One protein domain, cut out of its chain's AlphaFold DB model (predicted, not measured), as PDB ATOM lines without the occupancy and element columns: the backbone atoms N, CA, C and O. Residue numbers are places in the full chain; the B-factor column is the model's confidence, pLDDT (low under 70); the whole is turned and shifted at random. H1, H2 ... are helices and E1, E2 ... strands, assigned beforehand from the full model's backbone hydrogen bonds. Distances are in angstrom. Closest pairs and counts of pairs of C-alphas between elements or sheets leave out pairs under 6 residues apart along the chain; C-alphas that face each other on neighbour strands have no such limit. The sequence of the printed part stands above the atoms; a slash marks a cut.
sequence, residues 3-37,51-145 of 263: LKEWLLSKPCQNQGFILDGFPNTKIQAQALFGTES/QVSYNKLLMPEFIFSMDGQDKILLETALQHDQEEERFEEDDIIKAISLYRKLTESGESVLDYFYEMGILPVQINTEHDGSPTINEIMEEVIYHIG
ATOM      1  N   LEU A   3     160.335 189.516 200.162       85.62
ATOM      2  CA  LEU A   3     159.074 189.072 200.762       85.62
ATOM      3  C   LEU A   3     158.046 188.621 199.712       85.62
ATOM      4  O   LEU A   3     157.423 187.580 199.880       85.62
ATOM      5  N   LYS A   4     157.904 189.363 198.610       86.00
ATOM      6  CA  LYS A   4     156.977 189.025 197.520       86.00
ATOM      7  C   LYS A   4     157.345 187.686 196.875       86.00
ATOM      8  O   LYS A   4     156.482 186.840 196.672       86.00
ATOM      9  N   GLU A   5     158.635 187.464 196.621       85.94
ATOM     10  CA  GLU A   5     159.145 186.182 196.113       85.94
ATOM     11  C   GLU A   5     158.889 185.034 197.098       85.94
ATOM     12  O   GLU A   5     158.523 183.932 196.687       85.94
ATOM     13  N   TRP A   6     159.032 185.291 198.400       87.38
ATOM     14  CA  TRP A   6     158.774 184.292 199.432       87.38
ATOM     15  C   TRP A   6     157.288 183.941 199.546       87.38
ATOM     16  O   TRP A   6     156.947 182.761 199.578       87.38
ATOM     17  N   LEU A   7     156.395 184.931 199.493       87.94
ATOM     18  CA  LEU A   7     154.947 184.706 199.485       87.94
ATOM     19  C   LEU A   7     154.478 183.942 198.235       87.94
ATOM     20  O   LEU A   7     153.546 183.143 198.317       87.94
ATOM     21  N   LEU A   8     155.149 184.120 197.092       87.06
ATOM     22  CA  LEU A   8     154.899 183.349 195.865       87.06
ATOM     23  C   LEU A   8     155.507 181.934 195.889       87.06
ATOM     24  O   LEU A   8     155.274 181.141 194.973       87.06
ATOM     25  N   SER A   9     156.288 181.585 196.912       88.75
ATOM     26  CA  SER A   9     156.900 180.263 197.020       88.75
ATOM     27  C   SER A   9     155.869 179.170 197.341       88.75
ATOM     28  O   SER A   9     154.836 179.407 197.968       88.75
ATOM     29  N   LYS A  10     156.168 177.925 196.939       83.31
ATOM     30  CA  LYS A  10     155.277 176.771 197.167       83.31
ATOM     31  C   LYS A  10     154.879 176.567 198.636       83.31
ATOM     32  O   LYS A  10     153.716 176.245 198.853       83.31
ATOM     33  N   PRO A  11     155.774 176.714 199.636       85.00
ATOM     34  CA  PRO A  11     155.381 176.626 201.040       85.00
ATOM     35  C   PRO A  11     154.243 177.588 201.401       85.00
ATOM     36  O   PRO A  11     153.208 177.130 201.870       85.00
ATOM     37  N   CYS A  12     154.387 178.881 201.096       86.81
ATOM     38  CA  CYS A  12     153.392 179.904 201.432       86.81
ATOM     39  C   CYS A  12     152.097 179.753 200.625       86.81
ATOM     40  O   CYS A  12     151.011 179.873 201.179       86.81
ATOM     41  N   GLN A  13     152.193 179.417 199.335       84.56
ATOM     42  CA  GLN A  13     151.014 179.201 198.489       84.56
ATOM     43  C   GLN A  13     150.217 177.949 198.893       84.56
ATOM     44  O   GLN A  13     149.000 177.916 198.738       84.56
ATOM     45  N   ASN A  14     150.883 176.919 199.429       81.88
ATOM     46  CA  ASN A  14     150.222 175.679 199.835       81.88
ATOM     47  C   ASN A  14     149.741 175.687 201.291       81.88
ATOM     48  O   ASN A  14     148.757 175.018 201.578       81.88
ATOM     49  N   GLN A  15     150.454 176.356 202.205       80.75
ATOM     50  CA  GLN A  15     150.182 176.333 203.654       80.75
ATOM     51  C   GLN A  15     149.558 177.632 204.183       80.75
ATOM     52  O   GLN A  15     149.117 177.676 205.333       80.75
ATOM     53  N   GLY A  16     149.509 178.676 203.357       84.75
ATOM     54  CA  GLY A  16     149.172 180.024 203.786       84.75
ATOM     55  C   GLY A  16     150.356 180.736 204.440       84.75
ATOM     56  O   GLY A  16     151.470 180.217 204.537       84.75
ATOM     57  N   PHE A  17     150.107 181.965 204.873       88.25
ATOM     58  CA  PHE A  17     151.078 182.825 205.535       88.25
ATOM     59  C   PHE A  17     150.357 183.733 206.535       88.25
ATOM     60  O   PHE A  17     149.174 184.029 206.372       88.25
ATOM     61  N   ILE A  18     151.085 184.181 207.556       89.50
ATOM     62  CA  ILE A  18     150.655 185.230 208.482       89.50
ATOM     63  C   ILE A  18     151.697 186.334 208.368       89.50
ATOM     64  O   ILE A  18     152.894 186.065 208.465       89.50
ATOM     65  N   LEU A  19     151.240 187.553 208.096       90.06
ATOM     66  CA  LEU A  19     152.092 188.732 208.058       90.06
ATOM     67  C   LEU A  19     151.919 189.491 209.367       90.06
ATOM     68  O   LEU A  19     150.798 189.838 209.730       90.06
ATOM     69  N   ASP A  20     153.036 189.736 210.042       88.00
ATOM     70  CA  ASP A  20     153.116 190.535 211.260       88.00
ATOM     71  C   ASP A  20     154.237 191.575 211.102       88.00
ATOM     72  O   ASP A  20     155.283 191.292 210.511       88.00
ATOM     73  N   GLY A  21     153.991 192.804 211.554       82.19
ATOM     74  CA  GLY A  21     154.934 193.928 211.486       82.19
ATOM     75  C   GLY A  21     155.193 194.549 210.100       82.19
ATOM     76  O   GLY A  21     155.924 195.539 210.008       82.19
ATOM     77  N   PHE A  22     154.628 194.003 209.016       86.69
ATOM     78  CA  PHE A  22     154.694 194.570 207.663       86.69
ATOM     79  C   PHE A  22     153.501 194.101 206.813       86.69
ATOM     80  O   PHE A  22     153.178 192.912 206.859       86.69
ATOM     81  N   PRO A  23     152.897 194.947 205.953       89.50
ATOM     82  CA  PRO A  23     153.205 196.358 205.660       89.50
ATOM     83  C   PRO A  23     152.722 197.329 206.749       89.50
ATOM     84  O   PRO A  23     151.777 197.013 207.457       89.50
ATOM     85  N   ASN A  24     153.337 198.519 206.833       86.56
ATOM     86  CA  ASN A  24     152.993 199.562 207.826       86.56
ATOM     87  C   ASN A  24     152.412 200.844 207.217       86.56
ATOM     88  O   ASN A  24     151.863 201.678 207.933       86.56
ATOM     89  N   THR A  25     152.526 201.022 205.900       88.06
ATOM     90  CA  THR A  25     151.945 202.167 205.188       88.06
ATOM     91  C   THR A  25     151.161 201.710 203.970       88.06
ATOM     92  O   THR A  25     151.448 200.661 203.384       88.06
ATOM     93  N   LYS A  26     150.218 202.545 203.532       88.19
ATOM     94  CA  LYS A  26     149.454 202.336 202.298       88.19
ATOM     95  C   LYS A  26     150.346 202.058 201.083       88.19
ATOM     96  O   LYS A  26     150.087 201.129 200.327       88.19
ATOM     97  N   ILE A  27     151.444 202.805 200.931       88.69
ATOM     98  CA  ILE A  27     152.390 202.646 199.810       88.69
ATOM     99  C   ILE A  27     153.054 201.261 199.838       88.69
ATOM    100  O   ILE A  27     153.216 200.623 198.799       88.69
ATOM    101  N   GLN A  28     153.433 200.773 201.024       89.62
ATOM    102  CA  GLN A  28     154.016 199.437 201.170       89.62
ATOM    103  C   GLN A  28     152.994 198.341 200.865       89.62
ATOM    104  O   GLN A  28     153.336 197.369 200.193       89.62
ATOM    105  N   ALA A  29     151.749 198.512 201.318       88.56
ATOM    106  CA  ALA A  29     150.662 197.590 201.015       88.56
ATOM    107  C   ALA A  29     150.384 197.535 199.505       88.56
ATOM    108  O   ALA A  29     150.330 196.447 198.934       88.56
ATOM    109  N   GLN A  30     150.335 198.689 198.834       88.31
ATOM    110  CA  GLN A  30     150.188 198.769 197.381       88.31
ATOM    111  C   GLN A  30     151.362 198.109 196.644       88.31
ATOM    112  O   GLN A  30     151.143 197.380 195.683       88.31
ATOM    113  N   ALA A  31     152.602 198.299 197.102       87.69
ATOM    114  CA  ALA A  31     153.771 197.659 196.494       87.69
ATOM    115  C   ALA A  31     153.793 196.128 196.680       87.69
ATOM    116  O   ALA A  31     154.336 195.410 195.838       87.69
ATOM    117  N   LEU A  32     153.235 195.622 197.786       88.38
ATOM    118  CA  LEU A  32     153.203 194.191 198.091       88.38
ATOM    119  C   LEU A  32     152.040 193.474 197.390       88.38
ATOM    120  O   LEU A  32     152.246 192.411 196.803       88.38
ATOM    121  N   PHE A  33     150.836 194.048 197.461       88.75
ATOM    122  CA  PHE A  33     149.587 193.416 197.027       88.75
ATOM    123  C   PHE A  33     149.067 193.919 195.677       88.75
ATOM    124  O   PHE A  33     148.256 193.235 195.048       88.75
ATOM    125  N   GLY A  34     149.527 195.077 195.204       83.25
ATOM    126  CA  GLY A  34     149.184 195.593 193.883       83.25
ATOM    127  C   GLY A  34     149.705 194.694 192.761       83.25
ATOM    128  O   GLY A  34     150.693 193.965 192.910       83.25
ATOM    129  N   THR A  35     149.030 194.726 191.616       75.38
ATOM    130  CA  THR A  35     149.580 194.156 190.383       75.38
ATOM    131  C   THR A  35     150.742 195.030 189.920       75.38
ATOM    132  O   THR A  35     150.607 196.249 189.869       75.38
ATOM    133  N   GLU A  36     151.890 194.427 189.599       59.19
ATOM    134  CA  GLU A  36     152.923 195.141 188.844       59.19
ATOM    135  C   GLU A  36     152.312 195.460 187.480       59.19
ATOM    136  O   GLU A  36     152.069 194.565 186.675       59.19
ATOM    137  N   SER A  37     151.964 196.724 187.276       44.59
ATOM    138  CA  SER A  37     151.502 197.283 186.014       44.59
ATOM    139  C   SER A  37     152.657 197.270 185.005       44.59
ATOM    140  O   SER A  37     153.262 198.300 184.725       44.59
ATOM    141  N   GLN A  51     137.957 199.169 188.508       47.09
ATOM    142  CA  GLN A  51     138.186 197.852 189.071       47.09
ATOM    143  C   GLN A  51     139.620 197.836 189.585       47.09
ATOM    144  O   GLN A  51     140.556 197.532 188.852       47.09
ATOM    145  N   VAL A  52     139.789 198.230 190.848       56.22
ATOM    146  CA  VAL A  52     141.093 198.249 191.512       56.22
ATOM    147  C   VAL A  52     141.697 196.842 191.434       56.22
ATOM    148  O   VAL A  52     141.161 195.883 191.999       56.22
ATOM    149  N   SER A  53     142.772 196.694 190.665       69.75
ATOM    150  CA  SER A  53     143.409 195.410 190.389       69.75
ATOM    151  C   SER A  53     144.446 195.088 191.466       69.75
ATOM    152  O   SER A  53     145.254 195.918 191.882       69.75
ATOM    153  N   TYR A  54     144.410 193.854 191.964       78.75
ATOM    154  CA  TYR A  54     145.345 193.361 192.970       78.75
ATOM    155  C   TYR A  54     145.744 191.919 192.696       78.75
ATOM    156  O   TYR A  54     145.023 191.151 192.049       78.75
ATOM    157  N   ASN A  55     146.907 191.532 193.212       80.44
ATOM    158  CA  ASN A  55     147.412 190.183 193.062       80.44
ATOM    159  C   ASN A  55     146.647 189.219 193.979       80.44
ATOM    160  O   ASN A  55     146.923 189.108 195.173       80.44
ATOM    161  N   LYS A  56     145.708 188.469 193.393       79.75
ATOM    162  CA  LYS A  56     144.880 187.476 194.097       79.75
ATOM    163  C   LYS A  56     145.678 186.369 194.799       79.75
ATOM    164  O   LYS A  56     145.142 185.760 195.713       79.75
ATOM    165  N   LEU A  57     146.919 186.092 194.385       80.44
ATOM    166  CA  LEU A  57     147.775 185.075 195.020       80.44
ATOM    167  C   LEU A  57     148.463 185.581 196.291       80.44
ATOM    168  O   LEU A  57     148.915 184.779 197.106       80.44
ATOM    169  N   LEU A  58     148.601 186.900 196.419       85.31
ATOM    170  CA  LEU A  58     149.262 187.554 197.545       85.31
ATOM    171  C   LEU A  58     148.271 188.194 198.511       85.31
ATOM    172  O   LEU A  58     148.637 188.467 199.650       85.31
ATOM    173  N   MET A  59     147.045 188.459 198.062       86.56
ATOM    174  CA  MET A  59     146.028 189.100 198.885       86.56
ATOM    175  C   MET A  59     145.640 188.193 200.068       86.56
ATOM    176  O   MET A  59     145.249 187.045 199.835       86.56
ATOM    177  N   PRO A  60     145.739 188.672 201.321       88.00
ATOM    178  CA  PRO A  60     145.302 187.908 202.482       88.00
ATOM    179  C   PRO A  60     143.785 187.686 202.464       88.00
ATOM    180  O   PRO A  60     143.014 188.549 202.049       88.00
ATOM    181  N   GLU A  61     143.360 186.519 202.947       84.81
ATOM    182  CA  GLU A  61     141.940 186.161 203.063       84.81
ATOM    183  C   GLU A  61     141.279 186.811 204.286       84.81
ATOM    184  O   GLU A  61     140.127 187.231 204.228       84.81
ATOM    185  N   PHE A  62     142.031 186.922 205.382       87.75
ATOM    186  CA  PHE A  62     141.583 187.534 206.626       87.75
ATOM    187  C   PHE A  62     142.554 188.631 207.037       87.75
ATOM    188  O   PHE A  62     143.771 188.458 206.967       87.75
ATOM    189  N   ILE A  63     141.999 189.751 207.487       89.56
ATOM    190  CA  ILE A  63     142.751 190.880 208.024       89.56
ATOM    191  C   ILE A  63     142.143 191.171 209.382       89.56
ATOM    192  O   ILE A  63     140.956 191.479 209.464       89.56
ATOM    193  N   PHE A  64     142.947 191.053 210.430       89.44
ATOM    194  CA  PHE A  64     142.529 191.333 211.795       89.44
ATOM    195  C   PHE A  64     143.162 192.649 212.235       89.44
ATOM    196  O   PHE A  64     144.383 192.788 212.233       89.44
ATOM    197  N   SER A  65     142.321 193.619 212.573       88.50
ATOM    198  CA  SER A  65     142.719 194.899 213.147       88.50
ATOM    199  C   SER A  65     142.417 194.850 214.635       88.50
ATOM    200  O   SER A  65     141.264 194.695 215.028       88.50
ATOM    201  N   MET A  66     143.457 194.922 215.460       86.31
ATOM    202  CA  MET A  66     143.325 194.906 216.913       86.31
ATOM    203  C   MET A  66     143.289 196.340 217.434       86.31
ATOM    204  O   MET A  66     144.292 197.054 217.382       86.31
ATOM    205  N   ASP A  67     142.135 196.749 217.950       84.62
ATOM    206  CA  ASP A  67     141.929 198.061 218.553       84.62
ATOM    207  C   ASP A  67     142.085 197.989 220.074       84.62
ATOM    208  O   ASP A  67     141.621 197.058 220.734       84.62
ATOM    209  N   GLY A  68     142.724 199.003 220.654       85.00
ATOM    210  CA  GLY A  68     142.902 199.122 222.098       85.00
ATOM    211  C   GLY A  68     143.184 200.555 222.526       85.00
ATOM    212  O   GLY A  68     143.686 201.365 221.738       85.00
ATOM    213  N   GLN A  69     142.854 200.883 223.777       85.69
ATOM    214  CA  GLN A  69     143.232 202.157 224.386       85.69
ATOM    215  C   GLN A  69     144.744 202.267 224.589       85.69
ATOM    216  O   GLN A  69     145.393 201.358 225.103       85.69
ATOM    217  N   ASP A  70     145.276 203.458 224.315       86.38
ATOM    218  CA  ASP A  70     146.707 203.771 224.419       86.38
ATOM    219  C   ASP A  70     147.297 203.451 225.805       86.38
ATOM    220  O   ASP A  70     148.453 203.052 225.912       86.38
ATOM    221  N   LYS A  71     146.498 203.588 226.874       85.00
ATOM    222  CA  LYS A  71     146.922 203.261 228.245       85.00
ATOM    223  C   LYS A  71     147.177 201.770 228.432       85.00
ATOM    224  O   LYS A  71     148.190 201.403 229.012       85.00
ATOM    225  N   ILE A  72     146.259 200.940 227.941       82.94
ATOM    226  CA  ILE A  72     146.349 199.485 228.070       82.94
ATOM    227  C   ILE A  72     147.527 198.993 227.239       82.94
ATOM    228  O   ILE A  72     148.333 198.243 227.764       82.94
ATOM    229  N   LEU A  73     147.673 199.490 226.005       83.06
ATOM    230  CA  LEU A  73     148.793 199.159 225.119       83.06
ATOM    231  C   LEU A  73     150.153 199.513 225.734       83.06
ATOM    232  O   LEU A  73     151.100 198.739 225.620       83.06
ATOM    233  N   LEU A  74     150.253 200.669 226.397       84.19
ATOM    234  CA  LEU A  74     151.470 201.071 227.098       84.19
ATOM    235  C   LEU A  74     151.761 200.134 228.280       84.19
ATOM    236  O   LEU A  74     152.884 199.661 228.423       84.19
ATOM    237  N   GLU A  75     150.758 199.841 229.110       82.25
ATOM    238  CA  GLU A  75     150.914 198.957 230.268       82.25
ATOM    239  C   GLU A  75     151.283 197.523 229.862       82.25
ATOM    240  O   GLU A  75     152.186 196.943 230.466       82.25
ATOM    241  N   THR A  76     150.647 196.955 228.830       80.25
ATOM    242  CA  THR A  76     150.988 195.613 228.335       80.25
ATOM    243  C   THR A  76     152.362 195.574 227.685       80.25
ATOM    244  O   THR A  76     153.115 194.643 227.963       80.25
ATOM    245  N   ALA A  77     152.736 196.578 226.889       79.94
ATOM    246  CA  ALA A  77     154.068 196.641 226.286       79.94
ATOM    247  C   ALA A  77     155.184 196.746 227.342       79.94
ATOM    248  O   ALA A  77     156.225 196.115 227.192       79.94
ATOM    249  N   LEU A  78     154.954 197.475 228.442       80.44
ATOM    250  CA  LEU A  78     155.914 197.587 229.549       80.44
ATOM    251  C   LEU A  78     155.985 196.332 230.425       80.44
ATOM    252  O   LEU A  78     157.036 196.031 230.990       80.44
ATOM    253  N   GLN A  79     154.874 195.607 230.572       77.25
ATOM    254  CA  GLN A  79     154.840 194.325 231.282       77.25
ATOM    255  C   GLN A  79     155.475 193.193 230.469       77.25
ATOM    256  O   GLN A  79     155.932 192.204 231.049       77.25
ATOM    257  N   HIS A  80     155.503 193.322 229.141       70.25
ATOM    258  CA  HIS A  80     156.077 192.322 228.260       70.25
ATOM    259  C   HIS A  80     157.614 192.416 228.247       70.25
ATOM    260  O   HIS A  80     158.213 193.035 227.378       70.25
ATOM    261  N   ASP A  81     158.274 191.752 229.200       57.19
ATOM    262  CA  ASP A  81     159.741 191.598 229.227       57.19
ATOM    263  C   ASP A  81     160.114 190.428 228.288       57.19
ATOM    264  O   ASP A  81     160.268 189.286 228.725       57.19
ATOM    265  N   GLN A  82     160.151 190.659 226.968       58.88
ATOM    266  CA  GLN A  82     160.837 189.717 226.073       58.88
ATOM    267  C   GLN A  82     162.348 189.896 226.250       58.88
ATOM    268  O   GLN A  82     162.842 191.020 226.271       58.88
ATOM    269  N   GLU A  83     163.088 188.789 226.371       55.00
ATOM    270  CA  GLU A  83     164.527 188.776 226.689       55.00
ATOM    271  C   GLU A  83     165.412 189.543 225.677       55.00
ATOM    272  O   GLU A  83     166.578 189.809 225.976       55.00
ATOM    273  N   GLU A  84     164.880 189.932 224.511       54.78
ATOM    274  CA  GLU A  84     165.640 190.528 223.405       54.78
ATOM    275  C   GLU A  84     165.311 192.007 223.105       54.78
ATOM    276  O   GLU A  84     166.176 192.705 222.576       54.78
ATOM    277  N   GLU A  85     164.144 192.538 223.498       57.66
ATOM    278  CA  GLU A  85     163.738 193.922 223.181       57.66
ATOM    279  C   GLU A  85     163.015 194.590 224.359       57.66
ATOM    280  O   GLU A  85     161.795 194.531 224.501       57.66
ATOM    281  N   ARG A  86     163.781 195.273 225.218       62.75
ATOM    282  CA  ARG A  86     163.202 196.221 226.175       62.75
ATOM    283  C   ARG A  86     162.877 197.520 225.461       62.75
ATOM    284  O   ARG A  86     163.782 198.234 225.032       62.75
ATOM    285  N   PHE A  87     161.594 197.829 225.373       68.12
ATOM    286  CA  PHE A  87     161.129 199.111 224.872       68.12
ATOM    287  C   PHE A  87     161.119 200.146 225.999       68.12
ATOM    288  O   PHE A  87     160.587 199.902 227.081       68.12
ATOM    289  N   GLU A  88     161.701 201.314 225.742       80.75
ATOM    290  CA  GLU A  88     161.571 202.468 226.630       80.75
ATOM    291  C   GLU A  88     160.155 203.058 226.510       80.75
ATOM    292  O   GLU A  88     159.573 203.087 225.420       80.75
ATOM    293  N   GLU A  89     159.612 203.585 227.614       82.44
ATOM    294  CA  GLU A  89     158.267 204.194 227.655       82.44
ATOM    295  C   GLU A  89     158.078 205.246 226.549       82.44
ATOM    296  O   GLU A  89     157.069 205.253 225.838       82.44
ATOM    297  N   ASP A  90     159.085 206.098 226.350       85.12
ATOM    298  CA  ASP A  90     159.069 207.160 225.344       85.12
ATOM    299  C   ASP A  90     158.984 206.624 223.909       85.12
ATOM    300  O   ASP A  90     158.398 207.275 223.040       85.12
ATOM    301  N   ASP A  91     159.574 205.462 223.634       84.94
ATOM    302  CA  ASP A  91     159.586 204.882 222.293       84.94
ATOM    303  C   ASP A  91     158.248 204.218 221.966       84.94
ATOM    304  O   ASP A  91     157.745 204.387 220.852       84.94
ATOM    305  N   ILE A  92     157.603 203.595 222.957       84.06
ATOM    306  CA  ILE A  92     156.234 203.073 222.831       84.06
ATOM    307  C   ILE A  92     155.253 204.224 222.584       84.06
ATOM    308  O   ILE A  92     154.451 204.174 221.650       84.06
ATOM    309  N   ILE A  93     155.343 205.306 223.364       87.50
ATOM    310  CA  ILE A  93     154.471 206.480 223.203       87.50
ATOM    311  C   ILE A  93     154.653 207.103 221.813       87.50
ATOM    312  O   ILE A  93     153.669 207.446 221.147       87.50
ATOM    313  N   LYS A  94     155.900 207.230 221.338       88.81
ATOM    314  CA  LYS A  94     156.176 207.689 219.970       88.81
ATOM    315  C   LYS A  94     155.540 206.758 218.943       88.81
ATOM    316  O   LYS A  94     154.859 207.269 218.055       88.81
ATOM    317  N   ALA A  95     155.709 205.442 219.070       86.00
ATOM    318  CA  ALA A  95     155.149 204.462 218.140       86.00
ATOM    319  C   ALA A  95     153.615 204.541 218.073       86.00
ATOM    320  O   ALA A  95     153.062 204.673 216.979       86.00
ATOM    321  N   ILE A  96     152.933 204.589 219.225       87.62
ATOM    322  CA  ILE A  96     151.475 204.772 219.303       87.62
ATOM    323  C   ILE A  96     151.070 206.079 218.612       87.62
ATOM    324  O   ILE A  96     150.174 206.093 217.768       87.62
ATOM    325  N   SER A  97     151.768 207.183 218.901       89.38
ATOM    326  CA  SER A  97     151.455 208.483 218.295       89.38
ATOM    327  C   SER A  97     151.633 208.495 216.772       89.38
ATOM    328  O   SER A  97     150.872 209.161 216.071       89.38
ATOM    329  N   LEU A  98     152.628 207.771 216.250       87.69
ATOM    330  CA  LEU A  98     152.862 207.639 214.813       87.69
ATOM    331  C   LEU A  98     151.751 206.817 214.158       87.69
ATOM    332  O   LEU A  98     151.222 207.241 213.133       87.69
ATOM    333  N   TYR A  99     151.350 205.705 214.777       86.69
ATOM    334  CA  TYR A  99     150.255 204.865 214.293       86.69
ATOM    335  C   TYR A  99     148.921 205.625 214.225       86.69
ATOM    336  O   TYR A  99     148.234 205.602 213.201       86.69
ATOM    337  N   ARG A 100     148.573 206.378 215.280       88.19
ATOM    338  CA  ARG A 100     147.348 207.200 215.302       88.19
ATOM    339  C   ARG A 100     147.370 208.283 214.220       88.19
ATOM    340  O   ARG A 100     146.389 208.430 213.502       88.19
ATOM    341  N   LYS A 101     148.505 208.969 214.030       88.94
ATOM    342  CA  LYS A 101     148.667 209.969 212.959       88.94
ATOM    343  C   LYS A 101     148.507 209.376 211.563       88.94
ATOM    344  O   LYS A 101     147.869 210.003 210.730       88.94
ATOM    345  N   LEU A 102     149.072 208.192 211.319       85.38
ATOM    346  CA  LEU A 102     148.934 207.485 210.039       85.38
ATOM    347  C   LEU A 102     147.480 207.086 209.760       85.38
ATOM    348  O   LEU A 102     147.022 207.152 208.622       85.38
ATOM    349  N   THR A 103     146.755 206.703 210.811       82.88
ATOM    350  CA  THR A 103     145.328 206.366 210.731       82.88
ATOM    351  C   THR A 103     144.476 207.606 210.449       82.88
ATOM    352  O   THR A 103     143.561 207.559 209.637       82.88
ATOM    353  N   GLU A 104     144.792 208.743 211.070       83.81
ATOM    354  CA  GLU A 104     144.108 210.017 210.813       83.81
ATOM    355  C   GLU A 104     144.419 210.596 209.425       83.81
ATOM    356  O   GLU A 104     143.569 211.261 208.833       83.81
ATOM    357  N   SER A 105     145.629 210.368 208.900       82.81
ATOM    358  CA  SER A 105     146.056 210.904 207.605       82.81
ATOM    359  C   SER A 105     145.495 210.147 206.400       82.81
ATOM    360  O   SER A 105     145.684 210.611 205.277       82.81
ATOM    361  N   GLY A 106     144.821 209.008 206.599       79.56
ATOM    362  CA  GLY A 106     144.308 208.179 205.502       79.56
ATOM    363  C   GLY A 106     145.409 207.461 204.706       79.56
ATOM    364  O   GLY A 106     145.206 207.072 203.555       79.56
ATOM    365  N   GLU A 107     146.609 207.344 205.287       82.88
ATOM    366  CA  GLU A 107     147.759 206.646 204.689       82.88
ATOM    367  C   GLU A 107     148.035 205.306 205.388       82.88
ATOM    368  O   GLU A 107     149.097 204.695 205.202       82.88
ATOM    369  N   SER A 108     147.084 204.840 206.199       87.00
ATOM    370  CA  SER A 108     147.186 203.577 206.905       87.00
ATOM    371  C   SER A 108     147.033 202.405 205.943       87.00
ATOM    372  O   SER A 108     146.465 202.484 204.854       87.00
ATOM    373  N   VAL A 109     147.547 201.264 206.377       87.88
ATOM    374  CA  VAL A 109     147.394 199.987 205.680       87.88
ATOM    375  C   VAL A 109     145.920 199.595 205.593       87.88
ATOM    376  O   VAL A 109     145.495 199.026 204.592       87.88
ATOM    377  N   LEU A 110     145.122 199.941 206.608       87.62
ATOM    378  CA  LEU A 110     143.682 199.679 206.612       87.62
ATOM    379  C   LEU A 110     142.966 200.442 205.488       87.62
ATOM    380  O   LEU A 110     142.080 199.879 204.851       87.62
ATOM    381  N   ASP A 111     143.397 201.672 205.189       88.44
ATOM    382  CA  ASP A 111     142.817 202.496 204.122       88.44
ATOM    383  C   ASP A 111     143.013 201.859 202.747       88.44
ATOM    384  O   ASP A 111     142.092 201.858 201.933       88.44
ATOM    385  N   TYR A 112     144.175 201.236 202.515       88.75
ATOM    386  CA  TYR A 112     144.400 200.436 201.311       88.75
ATOM    387  C   TYR A 112     143.347 199.331 201.186       88.75
ATOM    388  O   TYR A 112     142.693 199.211 200.157       88.75
ATOM    389  N   PHE A 113     143.133 198.542 202.239       88.75
ATOM    390  CA  PHE A 113     142.177 197.437 202.186       88.75
ATOM    391  C   PHE A 113     140.728 197.906 202.013       88.75
ATOM    392  O   PHE A 113     139.996 197.296 201.231       88.75
ATOM    393  N   TYR A 114     140.342 199.020 202.644       88.38
ATOM    394  CA  TYR A 114     139.037 199.643 202.420       88.38
ATOM    395  C   TYR A 114     138.840 200.068 200.958       88.38
ATOM    396  O   TYR A 114     137.773 199.816 200.399       88.38
ATOM    397  N   GLU A 115     139.861 200.645 200.315       87.31
ATOM    398  CA  GLU A 115     139.834 200.987 198.882       87.31
ATOM    399  C   GLU A 115     139.727 199.750 197.986       87.31
ATOM    400  O   GLU A 115     139.001 199.765 196.993       87.31
ATOM    401  N   MET A 116     140.376 198.648 198.370       82.94
ATOM    402  CA  MET A 116     140.244 197.359 197.680       82.94
ATOM    403  C   MET A 116     138.879 196.679 197.914       82.94
ATOM    404  O   MET A 116     138.622 195.613 197.348       82.94
ATOM    405  N   GLY A 117     138.011 197.256 198.753       82.44
ATOM    406  CA  GLY A 117     136.711 196.694 199.127       82.44
ATOM    407  C   GLY A 117     136.791 195.522 200.112       82.44
ATOM    408  O   GLY A 117     135.815 194.789 200.268       82.44
ATOM    409  N   ILE A 118     137.938 195.329 200.767       84.88
ATOM    410  CA  ILE A 118     138.156 194.288 201.773       84.88
ATOM    411  C   ILE A 118     137.971 194.922 203.150       84.88
ATOM    412  O   ILE A 118     138.636 195.897 203.486       84.88
ATOM    413  N   LEU A 119     137.064 194.370 203.955       84.94
ATOM    414  CA  LEU A 119     136.768 194.883 205.291       84.94
ATOM    415  C   LEU A 119     137.580 194.111 206.341       84.94
ATOM    416  O   LEU A 119     137.321 192.919 206.529       84.94
ATOM    417  N   PRO A 120     138.532 194.758 207.039       87.94
ATOM    418  CA  PRO A 120     139.224 194.152 208.167       87.94
ATOM    419  C   PRO A 120     138.256 193.812 209.303       87.94
ATOM    420  O   PRO A 120     137.333 194.572 209.604       87.94
ATOM    421  N   VAL A 121     138.494 192.683 209.965       87.88
ATOM    422  CA  VAL A 121     137.805 192.289 211.195       87.88
ATOM    423  C   VAL A 121     138.392 193.107 212.339       87.88
ATOM    424  O   VAL A 121     139.573 192.973 212.655       87.88
ATOM    425  N   GLN A 122     137.575 193.974 212.933       86.19
ATOM    426  CA  GLN A 122     137.960 194.797 214.077       86.19
ATOM    427  C   GLN A 122     137.761 194.001 215.367       86.19
ATOM    428  O   GLN A 122     136.637 193.614 215.680       86.19
ATOM    429  N   ILE A 123     138.840 193.777 216.107       85.00
ATOM    430  CA  ILE A 123     138.853 193.061 217.383       85.00
ATOM    431  C   ILE A 123     139.216 194.062 218.469       85.00
ATOM    432  O   ILE A 123     140.289 194.662 218.433       85.00
ATOM    433  N   ASN A 124     138.342 194.237 219.456       81.00
ATOM    434  CA  ASN A 124     138.631 195.112 220.583       81.00
ATOM    435  C   ASN A 124     139.369 194.330 221.677       81.00
ATOM    436  O   ASN A 124     138.803 193.447 222.322       81.00
ATOM    437  N   THR A 125     140.618 194.710 221.917       76.31
ATOM    438  CA  THR A 125     141.499 194.089 222.913       76.31
ATOM    439  C   THR A 125     141.035 194.283 224.359       76.31
ATOM    440  O   THR A 125     141.474 193.559 225.245       76.31
ATOM    441  N   GLU A 126     140.121 195.223 224.616       71.69
ATOM    442  CA  GLU A 126     139.599 195.514 225.958       71.69
ATOM    443  C   GLU A 126     138.546 194.522 226.446       71.69
ATOM    444  O   GLU A 126     138.273 194.457 227.646       71.69
ATOM    445  N   HIS A 127     137.896 193.801 225.529       65.94
ATOM    446  CA  HIS A 127     136.816 192.894 225.908       65.94
ATOM    447  C   HIS A 127     137.325 191.604 226.545       65.94
ATOM    448  O   HIS A 127     136.565 190.979 227.280       65.94
ATOM    449  N   ASP A 128     138.600 191.264 226.353       62.78
ATOM    450  CA  ASP A 128     139.180 190.054 226.915       62.78
ATOM    451  C   ASP A 128     139.599 190.272 228.376       62.78
ATOM    452  O   ASP A 128     140.629 190.867 228.692       62.78
ATOM    453  N   GLY A 129     138.764 189.790 229.296       59.69
ATOM    454  CA  GLY A 129     139.066 189.772 230.728       59.69
ATOM    455  C   GLY A 129     139.958 188.600 231.153       59.69
ATOM    456  O   GLY A 129     140.209 188.430 232.352       59.69
ATOM    457  N   SER A 130     140.388 187.747 230.215       63.69
ATOM    458  CA  SER A 130     141.166 186.550 230.516       63.69
ATOM    459  C   SER A 130     142.674 186.848 230.571       63.69
ATOM    460  O   SER A 130     143.195 187.630 229.781       63.69
ATOM    461  N   PRO A 131     143.432 186.193 231.470       60.81
ATOM    462  CA  PRO A 131     144.881 186.389 231.578       60.81
ATOM    463  C   PRO A 131     145.677 185.828 230.385       60.81
ATOM    464  O   PRO A 131     146.892 185.993 230.344       60.81
ATOM    465  N   THR A 132     145.028 185.120 229.455       64.88
ATOM    466  CA  THR A 132     145.675 184.399 228.343       64.88
ATOM    467  C   THR A 132     145.086 184.721 226.967       64.88
ATOM    468  O   THR A 132     145.409 184.020 226.015       64.88
ATOM    469  N   ILE A 133     144.268 185.772 226.840       73.00
ATOM    470  CA  ILE A 133     143.703 186.229 225.555       73.00
ATOM    471  C   ILE A 133     142.834 185.134 224.882       73.00
ATOM    472  O   ILE A 133     142.872 184.896 223.677       73.00
ATOM    473  N   ASN A 134     142.085 184.363 225.674       79.19
ATOM    474  CA  ASN A 134     141.332 183.221 225.146       79.19
ATOM    475  C   ASN A 134     140.106 183.652 224.332       79.19
ATOM    476  O   ASN A 134     139.773 182.990 223.355       79.19
ATOM    477  N   GLU A 135     139.433 184.733 224.728       81.12
ATOM    478  CA  GLU A 135     138.174 185.156 224.102       81.12
ATOM    479  C   GLU A 135     138.435 185.716 222.701       81.12
ATOM    480  O   GLU A 135     137.756 185.345 221.743       81.12
ATOM    481  N   ILE A 136     139.497 186.514 222.557       83.81
ATOM    482  CA  ILE A 136     139.955 187.010 221.253       83.81
ATOM    483  C   ILE A 136     140.392 185.850 220.355       83.81
ATOM    484  O   ILE A 136     140.067 185.823 219.170       83.81
ATOM    485  N   MET A 137     141.102 184.862 220.906       83.44
ATOM    486  CA  MET A 137     141.512 183.689 220.133       83.44
ATOM    487  C   MET A 137     140.310 182.881 219.637       83.44
ATOM    488  O   MET A 137     140.318 182.426 218.493       83.44
ATOM    489  N   GLU A 138     139.264 182.720 220.448       84.00
ATOM    490  CA  GLU A 138     138.021 182.069 220.023       84.00
ATOM    491  C   GLU A 138     137.307 182.855 218.911       84.00
ATOM    492  O   GLU A 138     136.842 182.243 217.947       84.00
ATOM    493  N   GLU A 139     137.276 184.188 218.990       84.88
ATOM    494  CA  GLU A 139     136.722 185.057 217.943       84.88
ATOM    495  C   GLU A 139     137.507 184.934 216.626       84.88
ATOM    496  O   GLU A 139     136.922 184.732 215.558       84.88
ATOM    497  N   VAL A 140     138.842 184.953 216.689       86.38
ATOM    498  CA  VAL A 140     139.710 184.754 215.519       86.38
ATOM    499  C   VAL A 140     139.487 183.373 214.901       86.38
ATOM    500  O   VAL A 140     139.306 183.262 213.686       86.38
ATOM    501  N   ILE A 141     139.446 182.312 215.714       85.75
ATOM    502  CA  ILE A 141     139.185 180.943 215.240       85.75
ATOM    503  C   ILE A 141     137.795 180.847 214.603       85.75
ATOM    504  O   ILE A 141     137.636 180.191 213.573       85.75
ATOM    505  N   TYR A 142     136.794 181.520 215.172       87.19
ATOM    506  CA  TYR A 142     135.451 181.574 214.604       87.19
ATOM    507  C   TYR A 142     135.443 182.218 213.210       87.19
ATOM    508  O   TYR A 142     134.797 181.690 212.302       87.19
ATOM    509  N   HIS A 143     136.193 183.307 213.014       85.31
ATOM    510  CA  HIS A 143     136.306 183.980 211.719       85.31
ATOM    511  C   HIS A 143     137.102 183.179 210.680       85.31
ATOM    512  O   HIS A 143     136.677 183.103 209.528       85.31
ATOM    513  N   ILE A 144     138.223 182.562 211.071       85.25
ATOM    514  CA  ILE A 144     139.056 181.741 210.171       85.25
ATOM    515  C   ILE A 144     138.331 180.446 209.777       85.25
ATOM    516  O   ILE A 144     138.463 179.958 208.649       85.25
ATOM    517  N   GLY A 145     137.548 179.891 210.704       83.00
ATOM    518  CA  GLY A 145     136.840 178.632 210.540       83.00
ATOM    519  C   GLY A 145     137.653 177.415 211.002       83.00
ATOM    520  O   GLY A 145     138.676 177.542 211.679       83.00
TER     521      GLY A 145
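Overview. This is residues 3 to 37 and 51 to 145 of the 263 residues of an uncharacterized protein of Clastoptera arizonana (Arizona spittle bug) (UniProt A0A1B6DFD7). Two short parallel strands, E1 and E2, lie side by side in the middle of a loose ring of helices: H4 beyond their last residues, H5 leading back from H4 toward H6, H3 and H6 packed together toward the other end, and H7 beside E2. H1 and H2 lie farther out beyond H3, and residues 79 to 85, of which 79 belongs to H4, stick out free where the chain leads from H4 to H5. The printed part has 130 residues with seven named helices and two named strands, in the order H1 H2 H3 E1 H4 H5 H6 E2 H7; the class is mostly helix, and the sheet E1 = E2 is parallel. It is only just compact, close to loose, with a radius of gyration of the C-alphas of 16.5 A and spans of 44 by 33 by 29 A.

Along the chain. H1 is residues 3 to 7, 6.1 A long, from C-alpha 3 at (159.074, 189.072, 200.762). H2 is residues 10 to 15, 8.3 A, and H3 is residues 26 to 33, 10.4 A. E1 is residues 64 to 67, 9.6 A, from C-alpha 64 at (142.529, 191.333, 211.795). H4 is residues 70 to 79, 14.2 A; H5, the longest helix, is residues 89 to 104, 22.8 A; H6 is residues 109 to 115, 10.2 A. E2 is residues 121 to 124, 9.8 A. H7 is residues 134 to 144, 15.2 A, to C-alpha 144 at (139.056, 181.741, 210.171).

Arrangement. E1 and E2 are parallel at 29 degrees, with N 65 and O 121 at 2.8 A and N 123 and O 65 at 2.8 A, within hydrogen-bond range. E1, H4 H5 H6, E2 form a strand-helix-strand unit, two parallel neighbour strands with helices between them in the chain. The closest C-alphas of E2 and H7 are those of Ile 123 and Ile 136, 7.3 A apart. H4 and H5 form a helical hairpin: they touch, closest at the C-alphas of Leu 74 and Ile 92, 6.7 A, and run opposite ways at a tilt of 37 degrees, only just steep; H5 touches H4 with residues 89 to 96 alone. H5 and H6 are near each other, with 5 pairs of C-alphas within 10 A. H6 and H3 touch about perpendicular, at 74 degrees, closest at the C-alphas of Lys 26 and Val 109, 4.6 A. H1 is close to H3 but not clearly touching, the closest C-alphas being those of Lys 4 and Leu 32, 6.4 A. H1 and H2 are also close but not clearly touching, the closest C-alphas being those of Leu 7 and Gln 13, 6.8 A. In each of the seven helices every O i to N i+4 pair is within hydrogen-bond range.

Size, cuts and confidence. The two C-alphas farthest apart are those of Ser 37 and Pro 131, 47.3 A. Residues 38 to 50 are not printed, and C-alphas 37 and 51 are 13.7 A apart across this cut. Of the links that are printed whole, none is long. The mean pLDDT of the printed part is 81.4, with residues 36 to 37, 51 to 53, 81 to 87 and 127 to 132 under 70.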